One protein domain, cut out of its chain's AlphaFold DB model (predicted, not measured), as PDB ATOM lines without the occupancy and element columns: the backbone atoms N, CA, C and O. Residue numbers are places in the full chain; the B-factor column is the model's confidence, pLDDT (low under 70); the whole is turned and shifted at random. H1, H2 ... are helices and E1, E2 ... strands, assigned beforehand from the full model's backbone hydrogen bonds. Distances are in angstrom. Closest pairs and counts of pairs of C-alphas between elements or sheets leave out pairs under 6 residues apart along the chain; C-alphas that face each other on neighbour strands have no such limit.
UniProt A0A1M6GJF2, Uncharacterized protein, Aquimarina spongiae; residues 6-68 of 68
ATOM      1  N   TYR A   6     223.624 352.395 145.664       96.19
ATOM      2  CA  TYR A   6     223.123 353.298 146.695       96.19
ATOM      3  C   TYR A   6     224.080 353.383 147.881       96.19
ATOM      4  O   TYR A   6     224.823 352.447 148.167       96.19
ATOM      5  N   THR A   7     224.052 354.494 148.610       94.62
ATOM      6  CA  THR A   7     224.686 354.599 149.936       94.62
ATOM      7  C   THR A   7     223.807 353.983 151.029       94.62
ATOM      8  O   THR A   7     222.628 353.725 150.801       94.62
ATOM      9  N   GLU A   8     224.317 353.892 152.261       91.12
ATOM     10  CA  GLU A   8     223.522 353.510 153.448       91.12
ATOM     11  C   GLU A   8     222.287 354.402 153.687       91.12
ATOM     12  O   GLU A   8     221.271 353.929 154.180       91.12
ATOM     13  N   TYR A   9     222.339 355.669 153.258       92.44
ATOM     14  CA  TYR A   9     221.225 356.625 153.330       92.44
ATOM     15  C   TYR A   9     220.299 356.599 152.098       92.44
ATOM     16  O   TYR A   9     219.573 357.558 151.856       92.44
ATOM     17  N   ASN A  10     220.351 355.535 151.289       91.19
ATOM     18  CA  ASN A  10     219.563 355.364 150.062       91.19
ATOM     19  C   ASN A  10     219.769 356.461 148.988       91.19
ATOM     20  O   ASN A  10     218.888 356.729 148.175       91.19
ATOM     21  N   VAL A  11     220.942 357.103 148.974       93.56
ATOM     22  CA  VAL A  11     221.330 358.064 147.933       93.56
ATOM     23  C   VAL A  11     221.903 357.310 146.740       93.56
ATOM     24  O   VAL A  11     222.848 356.538 146.906       93.56
ATOM     25  N   ASP A  12     221.362 357.552 145.547       94.69
ATOM     26  CA  ASP A  12     221.869 356.980 144.297       94.69
ATOM     27  C   ASP A  12     223.261 357.543 143.958       94.69
ATOM     28  O   ASP A  12     223.477 358.756 143.876       94.69
ATOM     29  N   VAL A  13     224.228 356.644 143.771       94.12
ATOM     30  CA  VAL A  13     225.617 356.953 143.397       94.12
ATOM     31  C   VAL A  13     226.022 356.339 142.057       94.12
ATOM     32  O   VAL A  13     227.186 356.458 141.668       94.12
ATOM     33  N   THR A  14     225.086 355.731 141.328       95.00
ATOM     34  CA  THR A  14     225.306 355.035 140.049       95.00
ATOM     35  C   THR A  14     225.988 355.946 139.042       95.00
ATOM     36  O   THR A  14     227.094 355.652 138.587       95.00
ATOM     37  N   GLN A  15     225.402 357.118 138.790       94.62
ATOM     38  CA  GLN A  15     225.941 358.074 137.827       94.62
ATOM     39  C   GLN A  15     227.344 358.561 138.219       94.62
ATOM     40  O   GLN A  15     228.217 358.711 137.371       94.62
ATOM     41  N   ARG A  16     227.619 358.749 139.517       94.38
ATOM     42  CA  ARG A  16     228.950 359.175 139.988       94.38
ATOM     43  C   ARG A  16     230.017 358.107 139.748       94.38
ATOM     44  O   ARG A  16     231.174 358.452 139.501       94.38
ATOM     45  N   ILE A  17     229.643 356.833 139.856       94.12
ATOM     46  CA  ILE A  17     230.522 355.698 139.555       94.12
ATOM     47  C   ILE A  17     230.768 355.617 138.044       94.12
ATOM     48  O   ILE A  17     231.918 355.489 137.628       94.12
ATOM     49  N   GLU A  18     229.721 355.744 137.225       94.12
ATOM     50  CA  GLU A  18     229.816 355.708 135.757       94.12
ATOM     51  C   GLU A  18     230.647 356.866 135.189       94.12
ATOM     52  O   GLU A  18     231.500 356.656 134.330       94.12
ATOM     53  N   GLU A  19     230.486 358.069 135.740       94.69
ATOM     54  CA  GLU A  19     231.278 359.256 135.392       94.69
ATOM     55  C   GLU A  19     232.710 359.218 135.967       94.69
ATOM     56  O   GLU A  19     233.488 360.153 135.779       94.69
ATOM     57  N   GLY A  20     233.072 358.179 136.727       93.56
ATOM     58  CA  GLY A  20     234.402 358.032 137.322       93.56
ATOM     59  C   GLY A  20     234.728 359.031 138.440       93.56
ATOM     60  O   GLY A  20     235.880 359.067 138.892       93.56
ATOM     61  N   LYS A  21     233.733 359.801 138.908       94.44
ATOM     62  CA  LYS A  21     233.790 360.699 140.082       94.44
ATOM     63  C   LYS A  21     233.837 359.925 141.401       94.44
ATOM     64  O   LYS A  21     234.258 360.459 142.423       94.44
ATOM     65  N   THR A  22     233.437 358.659 141.374       95.81
ATOM     66  CA  THR A  22     233.546 357.715 142.483       95.81
ATOM     67  C   THR A  22     234.248 356.451 141.997       95.81
ATOM     68  O   THR A  22     233.903 355.895 140.960       95.81
ATOM     69  N   ILE A  23     235.234 355.972 142.754       96.19
ATOM     70  CA  ILE A  23     235.853 354.661 142.533       96.19
ATOM     71  C   ILE A  23     235.047 353.625 143.306       96.19
ATOM     72  O   ILE A  23     234.943 353.734 144.525       96.19
ATOM     73  N   PHE A  24     234.516 352.622 142.613       96.38
ATOM     74  CA  PHE A  24     233.810 351.507 143.234       96.38
ATOM     75  C   PHE A  24     234.720 350.278 143.346       96.38
ATOM     76  O   PHE A  24     235.368 349.878 142.379       96.38
ATOM     77  N   PHE A  25     234.765 349.698 144.540       96.56
ATOM     78  CA  PHE A  25     235.443 348.453 144.868       96.56
ATOM     79  C   PHE A  25     234.376 347.397 145.162       96.56
ATOM     80  O   PHE A  25     233.790 347.391 146.244       96.56
ATOM     81  N   GLU A  26     234.115 346.536 144.181       95.62
ATOM     82  CA  GLU A  26     233.137 345.453 144.289       95.62
ATOM     83  C   GLU A  26     233.676 344.310 145.157       95.62
ATOM     84  O   GLU A  26     234.805 343.854 144.958       95.62
ATOM     85  N   GLY A  27     232.865 343.860 146.115       95.88
ATOM     86  CA  GLY A  27     233.219 342.822 147.081       95.88
ATOM     87  C   GLY A  27     233.094 343.293 148.529       95.88
ATOM     88  O   GLY A  27     233.454 344.416 148.882       95.88
ATOM     89  N   VAL A  28     232.579 342.412 149.387       95.75
ATOM     90  CA  VAL A  28     232.353 342.690 150.818       95.75
ATOM     91  C   VAL A  28     233.454 342.139 151.723       95.75
ATOM     92  O   VAL A  28     233.434 342.369 152.930       95.75
ATOM     93  N   ASP A  29     234.421 341.425 151.151       96.69
ATOM     94  CA  ASP A  29     235.525 340.821 151.883       96.69
ATOM     95  C   ASP A  29     236.504 341.868 152.445       96.69
ATOM     96  O   ASP A  29     236.630 342.998 151.958       96.69
ATOM     97  N   GLU A  30     237.246 341.470 153.482       96.00
ATOM     98  CA  GLU A  30     238.184 342.355 154.176       96.00
ATOM     99  C   GLU A  30     239.297 342.876 153.250       96.00
ATOM    100  O   GLU A  30     239.742 344.019 153.379       96.00
ATOM    101  N   LYS A  31     239.734 342.075 152.272       97.00
ATOM    102  CA  LYS A  31     240.780 342.475 151.324       97.00
ATOM    103  C   LYS A  31     240.278 343.593 150.410       97.00
ATOM    104  O   LYS A  31     241.031 344.532 150.143       97.00
ATOM    105  N   THR A  32     239.029 343.534 149.963       97.19
ATOM    106  CA  THR A  32     238.392 344.597 149.177       97.19
ATOM    107  C   THR A  32     238.223 345.870 150.002       97.19
ATOM    108  O   THR A  32     238.610 346.947 149.537       97.19
ATOM    109  N   LYS A  33     237.785 345.756 151.261       96.94
ATOM    110  CA  LYS A  33     237.710 346.898 152.184       96.94
ATOM    111  C   LYS A  33     239.068 347.581 152.365       96.94
ATOM    112  O   LYS A  33     239.186 348.782 152.136       96.94
ATOM    113  N   ARG A  34     240.122 346.814 152.666       97.44
ATOM    114  CA  ARG A  34     241.490 347.342 152.832       97.44
ATOM    115  C   ARG A  34     242.010 348.040 151.571       97.44
ATOM    116  O   ARG A  34     242.703 349.051 151.672       97.44
ATOM    117  N   LYS A  35     241.673 347.541 150.374       97.44
ATOM    118  CA  LYS A  35     242.014 348.214 149.104       97.44
ATOM    119  C   LYS A  35     241.314 349.567 148.971       97.44
ATOM    120  O   LYS A  35     241.965 350.541 148.588       97.44
ATOM    121  N   ALA A  36     240.023 349.632 149.295       96.94
ATOM    122  CA  ALA A  36     239.266 350.879 149.278       96.94
ATOM    123  C   ALA A  36     239.838 351.888 150.288       96.94
ATOM    124  O   ALA A  36     240.077 353.041 149.931       96.94
ATOM    125  N   GLU A  37     240.156 351.446 151.509       97.25
ATOM    126  CA  GLU A  37     240.775 352.275 152.556       97.25
ATOM    127  C   GLU A  37     242.147 352.806 152.136       97.25
ATOM    128  O   GLU A  37     242.422 354.000 152.267       97.25
ATOM    129  N   ALA A  38     243.003 351.947 151.574       97.44
ATOM    130  CA  ALA A  38     244.311 352.352 151.073       97.44
ATOM    131  C   ALA A  38     244.183 353.407 149.965       97.44
ATOM    132  O   ALA A  38     244.920 354.398 149.963       97.44
ATOM    133  N   LYS A  39     243.214 353.239 149.052       96.88
ATOM    134  CA  LYS A  39     242.948 354.219 147.996       96.88
ATOM    135  C   LYS A  39     242.421 355.534 148.557       96.88
ATOM    136  O   LYS A  39     242.905 356.589 148.158       96.88
ATOM    137  N   ALA A  40     241.466 355.482 149.480       97.12
ATOM    138  CA  ALA A  40     240.910 356.658 150.135       97.12
ATOM    139  C   ALA A  40     242.003 357.440 150.876       97.12
ATOM    140  O   ALA A  40     242.147 358.645 150.670       97.12
ATOM    141  N   LYS A  41     242.874 356.742 151.615       96.75
ATOM    142  CA  LYS A  41     244.042 357.334 152.279       96.75
ATOM    143  C   LYS A  41     245.003 357.988 151.285       96.75
ATOM    144  O   LYS A  41     245.452 359.104 151.537       96.75
ATOM    145  N   SER A  42     245.284 357.345 150.147       96.62
ATOM    146  CA  SER A  42     246.210 357.891 149.143       96.62
ATOM    147  C   SER A  42     245.717 359.206 148.534       96.62
ATOM    148  O   SER A  42     246.530 360.024 148.120       96.62
ATOM    149  N   ILE A  43     244.398 359.407 148.459       95.81
ATOM    150  CA  ILE A  43     243.786 360.628 147.913       95.81
ATOM    151  C   ILE A  43     243.206 361.555 148.996       95.81
ATOM    152  O   ILE A  43     242.540 362.528 148.660       95.81
ATOM    153  N   ARG A  44     243.461 361.274 150.287       95.38
ATOM    154  CA  ARG A  44     242.933 362.015 151.454       95.38
ATOM    155  C   ARG A  44     241.400 362.143 151.457       95.38
ATOM    156  O   ARG A  44     240.848 363.206 151.733       95.38
ATOM    157  N   ARG A  45     240.709 361.049 151.141       96.50
ATOM    158  CA  ARG A  45     239.243 360.930 151.144       96.50
ATOM    159  C   ARG A  45     238.792 359.830 152.105       96.50
ATOM    160  O   ARG A  45     239.616 359.137 152.697       96.50
ATOM    161  N   TYR A  46     237.479 359.693 152.260       94.94
ATOM    162  CA  TYR A  46     236.836 358.652 153.060       94.94
ATOM    163  C   TYR A  46     236.326 357.504 152.179       94.94
ATOM    164  O   TYR A  46     236.216 357.650 150.961       94.94
ATOM    165  N   ILE A  47     236.018 356.368 152.805       96.50
ATOM    166  CA  ILE A  47     235.267 355.277 152.175       96.50
ATOM    167  C   ILE A  47     233.809 355.334 152.627       96.50
ATOM    168  O   ILE A  47     233.533 355.758 153.748       96.50
ATOM    169  N   TYR A  48     232.887 354.871 151.793       96.12
ATOM    170  CA  TYR A  48     231.504 354.622 152.199       96.12
ATOM    171  C   TYR A  48     230.995 353.294 151.642       96.12
ATOM    172  O   TYR A  48     231.509 352.778 150.645       96.12
ATOM    173  N   ASN A  49     229.991 352.737 152.312       97.25
ATOM    174  CA  ASN A  49     229.365 351.478 151.932       97.25
ATOM    175  C   ASN A  49     228.455 351.675 150.716       97.25
ATOM    176  O   ASN A  49     227.690 352.641 150.657       97.25
ATOM    177  N   VAL A  50     228.524 350.740 149.771       96.81
ATOM    178  CA  VAL A  50     227.678 350.718 148.578       96.81
ATOM    179  C   VAL A  50     226.761 349.512 148.628       96.81
ATOM    180  O   VAL A  50     227.205 348.381 148.830       96.81
ATOM    181  N   PHE A  51     225.486 349.765 148.389       96.88
ATOM    182  CA  PHE A  51     224.411 348.794 148.396       96.88
ATOM    183  C   PHE A  51     223.783 348.692 147.007       96.88
ATOM    184  O   PHE A  51     223.829 349.641 146.227       96.88
ATOM    185  N   ALA A  52     223.180 347.552 146.704       95.62
ATOM    186  CA  ALA A  52     222.343 347.372 145.525       95.62
ATOM    187  C   ALA A  52     221.123 346.524 145.885       95.62
ATOM    188  O   ALA A  52     221.158 345.753 146.848       95.62
ATOM    189  N   TYR A  53     220.050 346.653 145.111       92.44
ATOM    190  CA  TYR A  53     218.878 345.800 145.270       92.44
ATOM    191  C   TYR A  53     219.168 344.384 144.767       92.44
ATOM    192  O   TYR A  53     219.666 344.185 143.656       92.44
ATOM    193  N   ASN A  54     218.861 343.388 145.594       91.75
ATOM    194  CA  ASN A  54     218.862 341.989 145.180       91.75
ATOM    195  C   ASN A  54     217.540 341.612 144.479       91.75
ATOM    196  O   ASN A  54     216.631 342.424 144.346       91.75
ATOM    197  N   LYS A  55     217.397 340.342 144.081       89.88
ATOM    198  CA  LYS A  55     216.179 339.807 143.433       89.88
ATOM    199  C   LYS A  55     214.903 339.859 144.297       89.88
ATOM    200  O   LYS A  55     213.838 339.506 143.807       89.88
ATOM    201  N   HIS A  56     215.019 340.222 145.572       91.31
ATOM    202  CA  HIS A  56     213.925 340.313 146.539       91.31
ATOM    203  C   HIS A  56     213.672 341.763 146.985       91.31
ATOM    204  O   HIS A  56     213.141 341.968 148.076       91.31
ATOM    205  N   ASP A  57     214.124 342.751 146.204       88.75
ATOM    206  CA  ASP A  57     214.005 344.186 146.496       88.75
ATOM    207  C   ASP A  57     214.590 344.601 147.856       88.75
ATOM    208  O   ASP A  57     214.156 345.563 148.490       88.75
ATOM    209  N   ARG A  58     215.642 343.905 148.305       89.75
ATOM    210  CA  ARG A  58     216.398 344.278 149.509       89.75
ATOM    211  C   ARG A  58     217.736 344.894 149.137       89.75
ATOM    212  O   ARG A  58     218.473 344.319 148.336       89.75
ATOM    213  N   LEU A  59     218.068 346.010 149.783       91.50
ATOM    214  CA  LEU A  59     219.405 346.597 149.745       91.50
ATOM    215  C   LEU A  59     220.390 345.652 150.433       91.50
ATOM    216  O   LEU A  59     220.283 345.374 151.627       91.50
ATOM    217  N   VAL A  60     221.351 345.158 149.664       95.00
ATOM    218  CA  VAL A  60     222.459 344.340 150.154       95.00
ATOM    219  C   VAL A  60     223.764 345.079 149.922       95.00
ATOM    220  O   VAL A  60     223.933 345.726 148.892       95.00
ATOM    221  N   LEU A  61     224.683 345.001 150.885       96.00
ATOM    222  CA  LEU A  61     226.028 345.546 150.727       96.00
ATOM    223  C   LEU A  61     226.721 344.809 149.572       96.00
ATOM    224  O   LEU A  61     226.814 343.583 149.594       96.00
ATOM    225  N   VAL A  62     227.203 345.551 148.579       96.44
ATOM    226  CA  VAL A  62     227.889 345.006 147.393       96.44
ATOM    227  C   VAL A  62     229.342 345.455 147.285       96.44
ATOM    228  O   VAL A  62     230.117 344.868 146.531       96.44
ATOM    229  N   GLY A  63     229.741 346.468 148.053       96.75
ATOM    230  CA  GLY A  63     231.134 346.878 148.116       96.75
ATOM    231  C   GLY A  63     231.343 348.221 148.789       96.75
ATOM    232  O   GLY A  63     230.515 348.693 149.569       96.75
ATOM    233  N   TYR A  64     232.470 348.838 148.457       97.62
ATOM    234  CA  TYR A  64     232.935 350.079 149.062       97.62
ATOM    235  C   TYR A  64     233.255 351.096 147.974       97.62
ATOM    236  O   TYR A  64     233.786 350.752 146.919       97.62
ATOM    237  N   ALA A  65     232.960 352.363 148.225       96.62
ATOM    238  CA  ALA A  65     233.225 353.439 147.287       96.62
ATOM    239  C   ALA A  65     234.114 354.520 147.890       96.62
ATOM    240  O   ALA A  65     234.093 354.779 149.093       96.62
ATOM    241  N   VAL A  66     234.885 355.160 147.013       97.38
ATOM    242  CA  VAL A  66     235.770 356.276 147.339       97.38
ATOM    243  C   VAL A  66     235.445 357.445 146.408       97.38
ATOM    244  O   VAL A  66     235.649 357.317 145.197       97.38
ATOM    245  N   PRO A  67     234.960 358.584 146.923       95.19
ATOM    246  CA  PRO A  67     234.744 359.771 146.106       95.19
ATOM    247  C   PRO A  67     236.093 360.388 145.709       95.19
ATOM    248  O   PRO A  67     237.028 360.398 146.511       95.19
ATOM    249  N   LYS A  68     236.199 360.903 144.483       91.06
ATOM    250  CA  LYS A  68     237.345 361.695 144.006       91.06
ATOM    251  C   LYS A  68     237.058 363.186 144.168       91.06
ATOM    252  O   LYS A  68     235.967 363.621 143.747       91.06
TER     253      LYS A  68
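Overview. This is residues 6 to 68 of the 68 residues of an uncharacterized protein of Aquimarina spongiae (UniProt A0A1M6GJF2). A strongly twisted sheet of three antiparallel strands has the longer helix, H2, packed over one face and the short helix H1 on the other face. The hairpin of E2 and E3 reaches away from H2, and the longest axis runs from its turn near His 56 to the end of H2 at Ser 42. The printed part has 63 residues, with two named helices and three named strands in the chain order H1, E1, H2, E2, E3; the sheet's order is E1, E3, E2, and the class is mixed, helices and strands. The whole is compact, with a radius of gyration of the C-alphas of 11.4 A and spans of 37 by 25 by 18 A.

Arrangement. Residues 6 to 7 make a short antiparallel pairing with residues 50 to 51 of E2, residues 48 to 53. H1, residues 14 to 18, is on the sheet at a height of 7.2 A and lies only just over E1, residues 22 to 26, on which 3 of its C-alphas fall. H1 and E1 come closest at the C-alphas of Arg 16 and Thr 22, 5.4 A apart. E1, an edge strand, is antiparallel to the inner strand E3, residues 59 to 67, at 137 degrees; N 23 and O 66 are 2.8 A apart, within hydrogen-bond range. H2, residues 30 to 42, lies over E1 and E3 on the opposite face from H1, at a height over the sheet of 9.0 A. On the local plane its line and that of E3 stand at 16 degrees, along the strands. H2 and E3 come closest at the C-alphas of Ala 40 and Val 66, 5.9 A apart; H1 and H2 are apart. E1, H2 and E2 form a split strand-helix-strand unit, two strands running the same way with E3 between them, and its crossover is right-handed. E2, the other edge strand, forms a hairpin with E3, antiparallel at 142 degrees; N 62 and O 50 are 2.8 A apart and N 48 and O 65 are 3.0 A apart, both within hydrogen-bond range. E3 bends by 72 degrees at residue 62. In H1 and H2 every O i to N i+4 pair is within hydrogen-bond range.

Along the chain. H1 begins at C-alpha 14, (225.306, 355.035, 140.049), and measures 6.3 A from first to last C-alpha. E1 measures 12.4 A. H2 measures 18.2 A and ends at C-alpha 42, (246.210, 357.891, 149.143). E2 measures 16.9 A. E3 measures 20.5 A and ends at C-alpha 67, (234.744, 359.771, 146.106).

Size, cuts and confidence. The two C-alphas farthest apart, those of Ser 42 and His 56, are 36.9 A apart. The printed part has no cut, and its four links are tight. The mean pLDDT of the printed part is 95.1, and no printed residue is under 70.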